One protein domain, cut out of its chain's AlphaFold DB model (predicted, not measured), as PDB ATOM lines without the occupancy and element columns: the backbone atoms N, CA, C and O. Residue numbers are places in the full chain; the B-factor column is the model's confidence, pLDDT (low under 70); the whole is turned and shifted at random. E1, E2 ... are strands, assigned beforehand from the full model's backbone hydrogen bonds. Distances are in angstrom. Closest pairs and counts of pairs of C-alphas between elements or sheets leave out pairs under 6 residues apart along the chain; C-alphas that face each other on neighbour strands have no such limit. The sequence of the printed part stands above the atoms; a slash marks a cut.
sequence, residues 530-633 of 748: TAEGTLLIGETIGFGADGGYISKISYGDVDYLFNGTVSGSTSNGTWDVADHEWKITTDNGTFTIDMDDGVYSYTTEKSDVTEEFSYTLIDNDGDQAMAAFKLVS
ATOM      1  N   THR A 530     116.966  96.279 148.567       87.69
ATOM      2  CA  THR A 530     116.023  96.555 147.482       87.69
ATOM      3  C   THR A 530     116.461  97.746 146.645       87.69
ATOM      4  O   THR A 530     117.010  98.708 147.181       87.69
ATOM      5  N   ALA A 531     116.160  97.711 145.351       89.69
ATOM      6  CA  ALA A 531     116.234  98.871 144.466       89.69
ATOM      7  C   ALA A 531     115.051  98.858 143.500       89.69
ATOM      8  O   ALA A 531     114.613  97.789 143.086       89.69
ATOM      9  N   GLU A 532     114.545 100.035 143.152       92.31
ATOM     10  CA  GLU A 532     113.455 100.226 142.195       92.31
ATOM     11  C   GLU A 532     113.763 101.475 141.365       92.31
ATOM     12  O   GLU A 532     114.339 102.432 141.885       92.31
ATOM     13  N   GLY A 533     113.391 101.476 140.088       91.50
ATOM     14  CA  GLY A 533     113.667 102.595 139.188       91.50
ATOM     15  C   GLY A 533     113.206 102.320 137.763       91.50
ATOM     16  O   GLY A 533     112.399 101.422 137.535       91.50
ATOM     17  N   THR A 534     113.725 103.087 136.806       91.94
ATOM     18  CA  THR A 534     113.582 102.817 135.369       91.94
ATOM     19  C   THR A 534     114.946 102.887 134.683       91.94
ATOM     20  O   THR A 534     115.840 103.585 135.160       91.94
ATOM     21  N   LEU A 535     115.118 102.130 133.598       91.44
ATOM     22  CA  LEU A 535     116.299 102.193 132.728       91.44
ATOM     23  C   LEU A 535     116.211 103.304 131.666       91.44
ATOM     24  O   LEU A 535     117.181 103.530 130.943       91.44
ATOM     25  N   LEU A 536     115.060 103.977 131.558       90.19
ATOM     26  CA  LEU A 536     114.845 105.107 130.655       90.19
ATOM     27  C   LEU A 536     115.210 106.423 131.349       90.19
ATOM     28  O   LEU A 536     114.879 106.639 132.516       90.19
ATOM     29  N   ILE A 537     115.871 107.315 130.620       74.75
ATOM     30  CA  ILE A 537     116.500 108.537 131.139       74.75
ATOM     31  C   ILE A 537     116.287 109.705 130.166       74.75
ATOM     32  O   ILE A 537     115.932 109.485 129.012       74.75
ATOM     33  N   GLY A 538     116.501 110.941 130.630       69.12
ATOM     34  CA  GLY A 538     116.332 112.168 129.836       69.12
ATOM     35  C   GLY A 538     115.240 113.105 130.368       69.12
ATOM     36  O   GLY A 538     114.508 112.767 131.303       69.12
ATOM     37  N   GLU A 539     115.135 114.311 129.794       67.44
ATOM     38  CA  GLU A 539     114.059 115.265 130.131       67.44
ATOM     39  C   GLU A 539     112.674 114.715 129.754       67.44
ATOM     40  O   GLU A 539     111.703 114.875 130.501       67.44
ATOM     41  N   THR A 540     112.610 114.021 128.616       74.00
ATOM     42  CA  THR A 540     111.509 113.145 128.222       74.00
ATOM     43  C   THR A 540     111.985 111.708 128.411       74.00
ATOM     44  O   THR A 540     113.002 111.328 127.850       74.00
ATOM     45  N   ILE A 541     111.269 110.905 129.202       79.50
ATOM     46  CA  ILE A 541     111.555 109.470 129.342       79.50
ATOM     47  C   ILE A 541     110.792 108.693 128.269       79.50
ATOM     48  O   ILE A 541     109.575 108.848 128.135       79.50
ATOM     49  N   GLY A 542     111.488 107.863 127.498       85.81
ATOM     50  CA  GLY A 542     110.875 107.115 126.408       85.81
ATOM     51  C   GLY A 542     111.901 106.462 125.495       85.81
ATOM     52  O   GLY A 542     113.066 106.327 125.852       85.81
ATOM     53  N   PHE A 543     111.432 106.057 124.321       91.00
ATOM     54  CA  PHE A 543     112.245 105.435 123.275       91.00
ATOM     55  C   PHE A 543     112.341 106.306 122.019       91.00
ATOM     56  O   PHE A 543     112.922 105.852 121.055       91.00
ATOM     57  N   GLY A 544     111.736 107.495 122.032       89.56
ATOM     58  CA  GLY A 544     111.477 108.293 120.838       89.56
ATOM     59  C   GLY A 544     109.985 108.585 120.665       89.56
ATOM     60  O   GLY A 544     109.116 107.999 121.335       89.56
ATOM     61  N   ALA A 545     109.677 109.505 119.757       91.00
ATOM     62  CA  ALA A 545     108.329 109.945 119.405       91.00
ATOM     63  C   ALA A 545     107.431 108.821 118.873       91.00
ATOM     64  O   ALA A 545     106.198 108.864 119.012       91.00
ATOM     65  N   ASP A 546     108.030 107.817 118.250       89.69
ATOM     66  CA  ASP A 546     107.349 106.652 117.711       89.69
ATOM     67  C   ASP A 546     107.152 105.531 118.745       89.69
ATOM     68  O   ASP A 546     106.331 104.633 118.525       89.69
ATOM     69  N   GLY A 547     107.811 105.629 119.901       91.31
ATOM     70  CA  GLY A 547     107.801 104.653 120.982       91.31
ATOM     71  C   GLY A 547     108.692 103.444 120.702       91.31
ATOM     72  O   GLY A 547     109.283 103.302 119.648       91.31
ATOM     73  N   GLY A 548     108.765 102.517 121.649       91.94
ATOM     74  CA  GLY A 548     109.726 101.424 121.564       91.94
ATOM     75  C   GLY A 548     109.604 100.461 122.726       91.94
ATOM     76  O   GLY A 548     108.557 100.397 123.373       91.94
ATOM     77  N   TYR A 549     110.659  99.689 122.947       93.81
ATOM     78  CA  TYR A 549     110.776  98.759 124.063       93.81
ATOM     79  C   TYR A 549     112.245  98.409 124.325       93.81
ATOM     80  O   TYR A 549     113.146  98.637 123.513       93.81
ATOM     81  N   ILE A 550     112.516  97.790 125.467       94.94
ATOM     82  CA  ILE A 550     113.815  97.182 125.742       94.94
ATOM     83  C   ILE A 550     113.896  95.883 124.947       94.94
ATOM     84  O   ILE A 550     113.196  94.915 125.230       94.94
ATOM     85  N   SER A 551     114.764  95.825 123.942       93.94
ATOM     86  CA  SER A 551     114.912  94.628 123.104       93.94
ATOM     87  C   SER A 551     115.744  93.529 123.765       93.94
ATOM     88  O   SER A 551     115.598  92.343 123.444       93.94
ATOM     89  N   LYS A 552     116.639  93.905 124.685       93.69
ATOM     90  CA  LYS A 552     117.573  92.977 125.325       93.69
ATOM     91  C   LYS A 552     118.021  93.458 126.699       93.69
ATOM     92  O   LYS A 552     118.422  94.608 126.845       93.69
ATOM     93  N   ILE A 553     118.072  92.523 127.645       94.19
ATOM     94  CA  ILE A 553     118.868  92.596 128.876       94.19
ATOM     95  C   ILE A 553     119.887  91.457 128.841       94.19
ATOM     96  O   ILE A 553     119.525  90.329 128.513       94.19
ATOM     97  N   SER A 554     121.139  91.708 129.203       92.75
ATOM     98  CA  SER A 554     122.170  90.673 129.323       92.75
ATOM     99  C   SER A 554     122.726  90.630 130.739       92.75
ATOM    100  O   SER A 554     123.018  91.672 131.322       92.75
ATOM    101  N   TYR A 555     122.894  89.421 131.275       92.25
ATOM    102  CA  TYR A 555     123.550  89.162 132.556       92.25
ATOM    103  C   TYR A 555     124.568  88.029 132.383       92.25
ATOM    104  O   TYR A 555     124.202  86.886 132.076       92.25
ATOM    105  N   GLY A 556     125.857  88.343 132.548       87.00
ATOM    106  CA  GLY A 556     126.949  87.442 132.174       87.00
ATOM    107  C   GLY A 556     126.887  87.068 130.687       87.00
ATOM    108  O   GLY A 556     126.764  87.934 129.829       87.00
ATOM    109  N   ASP A 557     126.931  85.771 130.379       87.06
ATOM    110  CA  ASP A 557     126.844  85.257 128.999       87.06
ATOM    111  C   ASP A 557     125.392  84.999 128.527       87.06
ATOM    112  O   ASP A 557     125.174  84.302 127.528       87.06
ATOM    113  N   VAL A 558     124.382  85.462 129.275       88.56
ATOM    114  CA  VAL A 558     122.966  85.154 129.023       88.56
ATOM    115  C   VAL A 558     122.210  86.395 128.565       88.56
ATOM    116  O   VAL A 558     122.112  87.364 129.312       88.56
ATOM    117  N   ASP A 559     121.596  86.303 127.384       90.25
ATOM    118  CA  ASP A 559     120.713  87.329 126.826       90.25
ATOM    119  C   ASP A 559     119.233  86.991 127.068       90.25
ATOM    120  O   ASP A 559     118.767  85.884 126.773       90.25
ATOM    121  N   TYR A 560     118.483  87.976 127.550       91.50
ATOM    122  CA  TYR A 560     117.035  87.978 127.728       91.50
ATOM    123  C   TYR A 560     116.443  88.912 126.676       91.50
ATOM    124  O   TYR A 560     116.570  90.129 126.767       91.50
ATOM    125  N   LEU A 561     115.860  88.320 125.635       90.69
ATOM    126  CA  LEU A 561     115.433  89.026 124.431       90.69
ATOM    127  C   LEU A 561     113.919  89.241 124.414       90.69
ATOM    128  O   LEU A 561     113.149  88.338 124.769       90.69
ATOM    129  N   PHE A 562     113.508  90.399 123.914       90.56
ATOM    130  CA  PHE A 562     112.119  90.781 123.714       90.56
ATOM    131  C   PHE A 562     111.958  91.449 122.345       90.56
ATOM    132  O   PHE A 562     112.806  92.223 121.917       90.56
ATOM    133  N   ASN A 563     110.897  91.094 121.623       83.38
ATOM    134  CA  ASN A 563     110.538  91.705 120.338       83.38
ATOM    135  C   ASN A 563     109.020  91.945 120.219       83.38
ATOM    136  O   ASN A 563     108.415  91.659 119.183       83.38
ATOM    137  N   GLY A 564     108.377  92.325 121.330       76.25
ATOM    138  CA  GLY A 564     106.917  92.266 121.507       76.25
ATOM    139  C   GLY A 564     106.395  90.859 121.846       76.25
ATOM    140  O   GLY A 564     105.206  90.635 122.063       76.25
ATOM    141  N   THR A 565     107.273  89.857 121.866       73.50
ATOM    142  CA  THR A 565     107.067  88.516 122.429       73.50
ATOM    143  C   THR A 565     108.434  87.998 122.900       73.50
ATOM    144  O   THR A 565     109.472  88.468 122.441       73.50
ATOM    145  N   VAL A 566     108.485  87.021 123.810       77.69
ATOM    146  CA  VAL A 566     109.775  86.423 124.197       77.69
ATOM    147  C   VAL A 566     110.366  85.577 123.079       77.69
ATOM    148  O   VAL A 566     109.813  84.543 122.685       77.69
ATOM    149  N   SER A 567     111.552  85.973 122.623       63.66
ATOM    150  CA  SER A 567     112.353  85.234 121.652       63.66
ATOM    151  C   SER A 567     113.435  84.404 122.355       63.66
ATOM    152  O   SER A 567     114.624  84.684 122.246       63.66
ATOM    153  N   GLY A 568     113.021  83.353 123.068       61.78
ATOM    154  CA  GLY A 568     113.925  82.380 123.701       61.78
ATOM    155  C   GLY A 568     113.800  82.327 125.225       61.78
ATOM    156  O   GLY A 568     113.715  83.345 125.893       61.78
ATOM    157  N   SER A 569     113.769  81.116 125.785       57.03
ATOM    158  CA  SER A 569     113.768  80.888 127.235       57.03
ATOM    159  C   SER A 569     115.163  80.454 127.674       57.03
ATOM    160  O   SER A 569     115.733  79.526 127.095       57.03
ATOM    161  N   THR A 570     115.699  81.126 128.690       63.00
ATOM    162  CA  THR A 570     116.998  80.827 129.300       63.00
ATOM    163  C   THR A 570     116.809  80.149 130.661       63.00
ATOM    164  O   THR A 570     115.719  80.133 131.230       63.00
ATOM    165  N   SER A 571     117.870  79.526 131.177       64.38
ATOM    166  CA  SER A 571     117.830  78.665 132.370       64.38
ATOM    167  C   SER A 571     117.613  79.410 133.697       64.38
ATOM    168  O   SER A 571     117.327  78.754 134.697       64.38
ATOM    169  N   ASN A 572     117.770  80.740 133.710       72.19
ATOM    170  CA  ASN A 572     117.929  81.546 134.930       72.19
ATOM    171  C   ASN A 572     116.923  82.708 135.044       72.19
ATOM    172  O   ASN A 572     117.065  83.563 135.918       72.19
ATOM    173  N   GLY A 573     115.890  82.732 134.198       81.94
ATOM    174  CA  GLY A 573     114.816  83.716 134.291       81.94
ATOM    175  C   GLY A 573     113.441  83.126 134.003       81.94
ATOM    176  O   GLY A 573     113.304  82.104 133.325       81.94
ATOM    177  N   THR A 574     112.411  83.779 134.524       88.88
ATOM    178  CA  THR A 574     111.007  83.490 134.223       88.88
ATOM    179  C   THR A 574     110.371  84.702 133.566       88.88
ATOM    180  O   THR A 574     110.582  85.816 134.030       88.88
ATOM    181  N   TRP A 575     109.591  84.470 132.514       90.81
ATOM    182  CA  TRP A 575     108.861  85.507 131.792       90.81
ATOM    183  C   TRP A 575     107.401  85.557 132.236       90.81
ATOM    184  O   TRP A 575     106.732  84.512 132.216       90.81
ATOM    185  N   ASP A 576     106.910  86.747 132.575       89.38
ATOM    186  CA  ASP A 576     105.480  87.015 132.687       89.38
ATOM    187  C   ASP A 576     104.938  87.564 131.361       89.38
ATOM    188  O   ASP A 576     105.378  88.583 130.845       89.38
ATOM    189  N   VAL A 577     103.967  86.857 130.779       87.00
ATOM    190  CA  VAL A 577     103.361  87.242 129.496       87.00
ATOM    191  C   VAL A 577     102.357  88.382 129.661       87.00
ATOM    192  O   VAL A 577     102.089  89.067 128.682       87.00
ATOM    193  N   ALA A 578     101.742  88.533 130.836       88.62
ATOM    194  CA  ALA A 578     100.703  89.538 131.049       88.62
ATOM    195  C   ALA A 578     101.293  90.941 131.193       88.62
ATOM    196  O   ALA A 578     100.728  91.877 130.633       88.62
ATOM    197  N   ASP A 579     102.417  91.025 131.902       89.56
ATOM    198  CA  ASP A 579     103.062  92.282 132.282       89.56
ATOM    199  C   ASP A 579     104.375  92.515 131.509       89.56
ATOM    200  O   ASP A 579     105.090  93.459 131.778       89.56
ATOM    201  N   HIS A 580     104.718  91.638 130.555       91.94
ATOM    202  CA  HIS A 580     105.967  91.699 129.781       91.94
ATOM    203  C   HIS A 580     107.246  91.807 130.635       91.94
ATOM    204  O   HIS A 580     108.262  92.373 130.223       91.94
ATOM    205  N   GLU A 581     107.217  91.176 131.809       93.44
ATOM    206  CA  GLU A 581     108.303  91.235 132.778       93.44
ATOM    207  C   GLU A 581     109.252  90.039 132.667       93.44
ATOM    208  O   GLU A 581     108.855  88.863 132.690       93.44
ATOM    209  N   TRP A 582     110.551  90.329 132.666       92.50
ATOM    210  CA  TRP A 582     111.582  89.340 132.952       92.50
ATOM    211  C   TRP A 582     111.935  89.350 134.428       92.50
ATOM    212  O   TRP A 582     112.417  90.347 134.947       92.50
ATOM    213  N   LYS A 583     111.811  88.193 135.079       93.69
ATOM    214  CA  LYS A 583     112.338  87.951 136.424       93.69
ATOM    215  C   LYS A 583     113.592  87.089 136.350       93.69
ATOM    216  O   LYS A 583     113.508  85.883 136.115       93.69
ATOM    217  N   ILE A 584     114.747  87.702 136.564       93.25
ATOM    218  CA  ILE A 584     116.091  87.135 136.441       93.25
ATOM    219  C   ILE A 584     116.638  86.823 137.837       93.25
ATOM    220  O   ILE A 584     116.733  87.695 138.698       93.25
ATOM    221  N   THR A 585     117.005  85.562 138.075       91.81
ATOM    222  CA  THR A 585     117.663  85.149 139.324       91.81
ATOM    223  C   THR A 585     119.176  85.160 139.129       91.81
ATOM    224  O   THR A 585     119.705  84.438 138.282       91.81
ATOM    225  N   THR A 586     119.854  85.978 139.927       90.81
ATOM    226  CA  THR A 586     121.318  86.104 139.994       90.81
ATOM    227  C   THR A 586     121.866  85.304 141.180       90.81
ATOM    228  O   THR A 586     121.103  84.686 141.928       90.81
ATOM    229  N   ASP A 587     123.187  85.310 141.369       87.94
ATOM    230  CA  ASP A 587     123.803  84.672 142.540       87.94
ATOM    231  C   ASP A 587     123.537  85.470 143.829       87.94
ATOM    232  O   ASP A 587     123.480  84.878 144.915       87.94
ATOM    233  N   ASN A 588     123.326  86.790 143.722       89.00
ATOM    234  CA  ASN A 588     123.099  87.647 144.884       89.00
ATOM    235  C   ASN A 588     121.624  87.972 145.135       89.00
ATOM    236  O   ASN A 588     121.254  88.219 146.281       89.00
ATOM    237  N   GLY A 589     120.759  87.942 144.126       91.69
ATOM    238  CA  GLY A 589     119.368  88.370 144.280       91.69
ATOM    239  C   GLY A 589     118.483  88.127 143.062       91.69
ATOM    240  O   GLY A 589     118.790  87.322 142.182       91.69
ATOM    241  N   THR A 590     117.347  88.812 143.018       94.69
ATOM    242  CA  THR A 590     116.364  88.709 141.937       94.69
ATOM    243  C   THR A 590     116.101  90.080 141.333       94.69
ATOM    244  O   THR A 590     115.624  90.963 142.042       94.69
ATOM    245  N   PHE A 591     116.379  90.223 140.039       96.19
ATOM    246  CA  PHE A 591     116.092  91.405 139.226       96.19
ATOM    247  C   PHE A 591     114.811  91.170 138.425       96.19
ATOM    248  O   PHE A 591     114.664  90.115 137.812       96.19
ATOM    249  N   THR A 592     113.881  92.115 138.442       95.88
ATOM    250  CA  THR A 592     112.644  92.082 137.656       95.88
ATOM    251  C   THR A 592     112.573  93.361 136.834       95.88
ATOM    252  O   THR A 592     112.819  94.426 137.388       95.88
ATOM    253  N   ILE A 593     112.280  93.256 135.541       95.62
ATOM    254  CA  ILE A 593     112.276  94.374 134.589       95.62
ATOM    255  C   ILE A 593     111.090  94.223 133.639       95.62
ATOM    256  O   ILE A 593     110.939  93.163 133.024       95.62
ATOM    257  N   ASP A 594     110.277  95.269 133.532       94.75
ATOM    258  CA  ASP A 594     109.270  95.428 132.484       94.75
ATOM    259  C   ASP A 594     109.977  95.881 131.200       94.75
ATOM    260  O   ASP A 594     110.714  96.873 131.174       94.75
ATOM    261  N   MET A 595     109.817  95.099 130.136       93.88
ATOM    262  CA  MET A 595     110.497  95.357 128.871       93.88
ATOM    263  C   MET A 595     109.796  96.433 128.030       93.88
ATOM    264  O   MET A 595     110.404  96.903 127.072       93.88
ATOM    265  N   ASP A 596     108.564  96.833 128.362       92.31
ATOM    266  CA  ASP A 596     107.825  97.873 127.640       92.31
ATOM    267  C   ASP A 596     108.220  99.287 128.092       92.31
ATOM    268  O   ASP A 596     108.280 100.183 127.256       92.31
ATOM    269  N   ASP A 597     108.496  99.511 129.382       91.00
ATOM    270  CA  ASP A 597     108.763 100.855 129.935       91.00
ATOM    271  C   ASP A 597     110.047 100.961 130.780       91.00
ATOM    272  O   ASP A 597     110.401 102.033 131.287       91.00
ATOM    273  N   GLY A 598     110.767  99.851 130.926       92.94
ATOM    274  CA  GLY A 598     112.032  99.792 131.637       92.94
ATOM    275  C   GLY A 598     111.935  99.928 133.147       92.94
ATOM    276  O   GLY A 598     112.983 100.059 133.787       92.94
ATOM    277  N   VAL A 599     110.732  99.898 133.728       94.69
ATOM    278  CA  VAL A 599     110.552  99.894 135.181       94.69
ATOM    279  C   VAL A 599     111.107  98.597 135.757       94.69
ATOM    280  O   VAL A 599     110.786  97.497 135.307       94.69
ATOM    281  N   TYR A 600     111.950  98.718 136.779       95.94
ATOM    282  CA  TYR A 600     112.605  97.580 137.404       95.94
ATOM    283  C   TYR A 600     112.443  97.548 138.917       95.94
ATOM    284  O   TYR A 600     112.252  98.566 139.585       95.94
ATOM    285  N   SER A 601     112.614  96.346 139.464       95.81
ATOM    286  CA  SER A 601     112.839  96.103 140.884       95.81
ATOM    287  C   SER A 601     113.938  95.064 141.098       95.81
ATOM    288  O   SER A 601     114.119  94.131 140.315       95.81
ATOM    289  N   TYR A 602     114.679  95.196 142.189       95.06
ATOM    290  CA  TYR A 602     115.682  94.239 142.627       95.06
ATOM    291  C   TYR A 602     115.500  93.923 144.103       95.06
ATOM    292  O   TYR A 602     115.213  94.812 144.901       95.06
ATOM    293  N   THR A 603     115.698  92.658 144.477       92.50
ATOM    294  CA  THR A 603     115.677  92.208 145.875       92.50
ATOM    295  C   THR A 603     116.831  91.249 146.163       92.50
ATOM    296  O   THR A 603     117.123  90.355 145.365       92.50
ATOM    297  N   THR A 604     117.476  91.395 147.318       89.25
ATOM    298  CA  THR A 604     118.569  90.529 147.784       89.25
ATOM    299  C   THR A 604     118.525  90.340 149.300       89.25
ATOM    300  O   THR A 604     118.126  91.238 150.028       89.25
ATOM    301  N   GLU A 605     118.969  89.182 149.788       85.25
ATOM    302  CA  GLU A 605     119.224  88.922 151.219       85.25
ATOM    303  C   GLU A 605     120.734  88.972 151.545       85.25
ATOM    304  O   GLU A 605     121.178  88.533 152.607       85.25
ATOM    305  N   LYS A 606     121.567  89.433 150.601       80.25
ATOM    306  CA  LYS A 606     123.026  89.538 150.736       80.25
ATOM    307  C   LYS A 606     123.422  90.966 151.090       80.25
ATOM    308  O   LYS A 606     122.830  91.911 150.588       80.25
ATOM    309  N   SER A 607     124.443  91.116 151.930       67.00
ATOM    310  CA  SER A 607     124.918  92.408 152.447       67.00
ATOM    311  C   SER A 607     126.051  93.057 151.636       67.00
ATOM    312  O   SER A 607     126.401  94.192 151.926       67.00
ATOM    313  N   ASP A 608     126.631  92.342 150.668       70.81
ATOM    314  CA  ASP A 608     127.716  92.811 149.794       70.81
ATOM    315  C   ASP A 608     127.421  92.325 148.370       70.81
ATOM    316  O   ASP A 608     127.632  91.156 148.034       70.81
ATOM    317  N   VAL A 609     126.780  93.188 147.591       79.31
ATOM    318  CA  VAL A 609     126.229  92.895 146.272       79.31
ATOM    319  C   VAL A 609     126.832  93.850 145.264       79.31
ATOM    320  O   VAL A 609     126.840  95.064 145.444       79.31
ATOM    321  N   THR A 610     127.314  93.281 144.168       84.62
ATOM    322  CA  THR A 610     127.618  94.000 142.938       84.62
ATOM    323  C   THR A 610     127.096  93.151 141.792       84.62
ATOM    324  O   THR A 610     127.548  92.020 141.614       84.62
ATOM    325  N   GLU A 611     126.129  93.678 141.050       88.62
ATOM    326  CA  GLU A 611     125.543  93.040 139.870       88.62
ATOM    327  C   GLU A 611     125.621  94.010 138.694       88.62
ATOM    328  O   GLU A 611     125.390  95.206 138.858       88.62
ATOM    329  N   GLU A 612     125.932  93.500 137.508       90.56
ATOM    330  CA  GLU A 612     126.048  94.305 136.295       90.56
ATOM    331  C   GLU A 612     125.264  93.650 135.158       90.56
ATOM    332  O   GLU A 612     125.381  92.449 134.895       90.56
ATOM    333  N   PHE A 613     124.463  94.468 134.491       93.06
ATOM    334  CA  PHE A 613     123.637  94.123 133.349       93.06
ATOM    335  C   PHE A 613     124.004  95.042 132.186       93.06
ATOM    336  O   PHE A 613     124.408  96.182 132.392       93.06
ATOM    337  N   SER A 614     123.801  94.588 130.954       94.50
ATOM    338  CA  SER A 614     123.733  95.496 129.802       94.50
ATOM    339  C   SER A 614     122.331  95.493 129.229       94.50
ATOM    340  O   SER A 614     121.698  94.435 129.193       94.50
ATOM    341  N   TYR A 615     121.870  96.630 128.726       94.94
ATOM    342  CA  TYR A 615     120.554  96.755 128.122       94.94
ATOM    343  C   TYR A 615     120.623  97.375 126.727       94.94
ATOM    344  O   TYR A 615     121.605  98.016 126.352       94.94
ATOM    345  N   THR A 616     119.605  97.099 125.914       94.69
ATOM    346  CA  THR A 616     119.460  97.653 124.565       94.69
ATOM    347  C   THR A 616     118.038  98.148 124.384       94.69
ATOM    348  O   THR A 616     117.100  97.349 124.420       94.69
ATOM    349  N   LEU A 617     117.899  99.451 124.184       94.25
ATOM    350  CA  LEU A 617     116.655 100.091 123.778       94.25
ATOM    351  C   LEU A 617     116.501  99.941 122.264       94.25
ATOM    352  O   LEU A 617     117.502  99.928 121.546       94.25
ATOM    353  N   ILE A 618     115.268  99.763 121.804       92.69
ATOM    354  CA  ILE A 618     114.915  99.860 120.390       92.69
ATOM    355  C   ILE A 618     113.626 100.664 120.263       92.69
ATOM    356  O   ILE A 618     112.715 100.476 121.076       92.69
ATOM    357  N   ASP A 619     113.534 101.518 119.262       92.75
ATOM    358  CA  ASP A 619     112.292 102.198 118.910       92.75
ATOM    359  C   ASP A 619     111.514 101.432 117.814       92.75
ATOM    360  O   ASP A 619     111.827 100.278 117.478       92.75
ATOM    361  N   ASN A 620     110.412 101.999 117.320       90.88
ATOM    362  CA  ASN A 620     109.556 101.336 116.330       90.88
ATOM    363  C   ASN A 620     110.072 101.494 114.898       90.88
ATOM    364  O   ASN A 620     109.662 100.742 113.999       90.88
ATOM    365  N   ASP A 621     110.973 102.436 114.700       88.94
ATOM    366  CA  ASP A 621     111.789 102.627 113.528       88.94
ATOM    367  C   ASP A 621     112.808 101.480 113.378       88.94
ATOM    368  O   ASP A 621     112.890 100.815 112.328       88.94
ATOM    369  N   GLY A 622     113.496 101.157 114.468       89.25
ATOM    370  CA  GLY A 622     114.507 100.120 114.580       89.25
ATOM    371  C   GLY A 622     115.849 100.610 115.119       89.25
ATOM    372  O   GLY A 622     116.747  99.764 115.235       89.25
ATOM    373  N   ASP A 623     115.989 101.896 115.432       91.38
ATOM    374  CA  ASP A 623     117.176 102.494 116.030       91.38
ATOM    375  C   ASP A 623     117.475 101.907 117.397       91.38
ATOM    376  O   ASP A 623     116.589 101.462 118.129       91.38
ATOM    377  N   GLN A 624     118.763 101.823 117.728       92.00
ATOM    378  CA  GLN A 624     119.225 101.138 118.931       92.00
ATOM    379  C   GLN A 624     120.203 101.970 119.737       92.00
ATOM    380  O   GLN A 624     121.235 102.403 119.228       92.00
ATOM    381  N   ALA A 625     119.963 102.006 121.045       91.06
ATOM    382  CA  ALA A 625     120.909 102.511 122.029       91.06
ATOM    383  C   ALA A 625     121.215 101.460 123.092       91.06
ATOM    384  O   ALA A 625     120.370 100.641 123.464       91.06
ATOM    385  N   MET A 626     122.461 101.441 123.559       91.88
ATOM    386  CA  MET A 626     122.977 100.409 124.453       91.88
ATOM    387  C   MET A 626     123.771 101.024 125.594       91.88
ATOM    388  O   MET A 626     124.659 101.836 125.350       91.88
ATOM    389  N   ALA A 627     123.534 100.542 126.813       90.62
ATOM    390  CA  ALA A 627     124.291 100.958 127.986       90.62
ATOM    391  C   ALA A 627     124.347  99.866 129.068       90.62
ATOM    392  O   ALA A 627     123.772  98.779 128.920       90.62
ATOM    393  N   ALA A 628     125.095 100.135 130.138       89.25
ATOM    394  CA  ALA A 628     125.219  99.267 131.303       89.25
ATOM    395  C   ALA A 628     124.315  99.729 132.459       89.25
ATOM    396  O   ALA A 628     124.141 100.920 132.696       89.25
ATOM    397  N   PHE A 629     123.777  98.774 133.214       90.12
ATOM    398  CA  PHE A 629     123.040  99.006 134.452       90.12
ATOM    399  C   PHE A 629     123.679  98.211 135.587       90.12
ATOM    400  O   PHE A 629     123.820  96.989 135.500       90.12
ATOM    401  N   LYS A 630     124.051  98.898 136.662       86.88
ATOM    402  CA  LYS A 630     124.783  98.328 137.785       86.88
ATOM    403  C   LYS A 630     124.017  98.490 139.090       86.88
ATOM    404  O   LYS A 630     123.513  99.566 139.388       86.88
ATOM    405  N   LEU A 631     123.983  97.431 139.893       86.69
ATOM    406  CA  LEU A 631     123.451  97.429 141.254       86.69
ATOM    407  C   LEU A 631     124.583  97.203 142.247       86.69
ATOM    408  O   LEU A 631     125.357  96.255 142.100       86.69
ATOM    409  N   VAL A 632     124.652  98.042 143.273       82.94
ATOM    410  CA  VAL A 632     125.715  98.027 144.287       82.94
ATOM    411  C   VAL A 632     125.124  98.192 145.684       82.94
ATOM    412  O   VAL A 632     124.189  98.967 145.880       82.94
ATOM    413  N   SER A 633     125.627  97.448 146.672       78.94
ATOM    414  CA  SER A 633     125.255  97.646 148.084       78.94
ATOM    415  C   SER A 633     125.512  99.084 148.529       78.94
ATOM    416  O   SER A 633     126.310  99.767 147.927       78.94
TER     417      SER A 633
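This is residues 530 to 633 of the 748 residues of the protein "VWFA domain-containing protein" of Chelonobacter oris (UniProt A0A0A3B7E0). Two twisted sheets lie face to face as a sandwich, with the strands of one running nearly along those of the other: E1, E7, E6, E5 and E4, in that order, make one layer, and E3, E2, E8 and E9 make the other. E8, the longest strand, and E9 form a long hairpin in the second layer. The printed part has 104 residues with no named helix and nine named strands, E1 to E9 in order along the chain; both sheets are antiparallel and the class is all strand. The whole is compact, with a radius of gyration of the C-alphas of 13.4 A, and rounded, spanning 41 by 32 by 25 A.

Start at E1, residues 530 to 534, an edge strand; beside it look for E7, residues 599 to 604, antiparallel at 166 degrees, where N 602 and O 531 are 2.7 A apart. E7 forms a hairpin with E6, residues 589 to 594, with N 592 and O 601 at 2.8 A. E6 forms one with E5, residues 581 to 585, with N 584 and O 591 at 2.7 A. E5 forms one with the other edge strand, E4, residues 573 to 576, with N 574 and O 583 at 2.9 A. E4, E5, E6 and E7 are a meander, each strand the antiparallel neighbour of the one before. In the second sheet, E2, residues 548 to 555, forms a hairpin with edge strand E3, residues 558 to 561; N 560 and O 553 are 2.7 A apart. On its other side is E8, residues 610 to 619, with N 551 and O 616 at 2.8 A. E8 forms a hairpin with edge strand E9, residues 624 to 632, with N 613 and O 629 at 2.8 A. The facing parts of the two sheets are 9.9 A centre to centre, their best planes 13 degrees apart. The closest C-alphas of E3 and E5 are those of Tyr 560 and Trp 582, 7.7 A apart.

Find C-alpha 530 at (116.023, 96.555, 147.482), where E1 begins. E2 covers 21.5 A from first to last C-alpha. E8 runs 29.7 A from C-alpha 610 at (127.618, 94.000, 142.938) to C-alpha 619, and E9 runs 26.4 A to C-alpha 632 at (125.715, 98.027, 144.287).

The C-alphas of Ser 607 and Asp 621, the two farthest apart, are 42.3 A apart. The printed part has no cut. The links E1 to E2 and E3 to E4 are long. The pLDDT is under 70 at residues 538 to 539, 567 to 571 and 607.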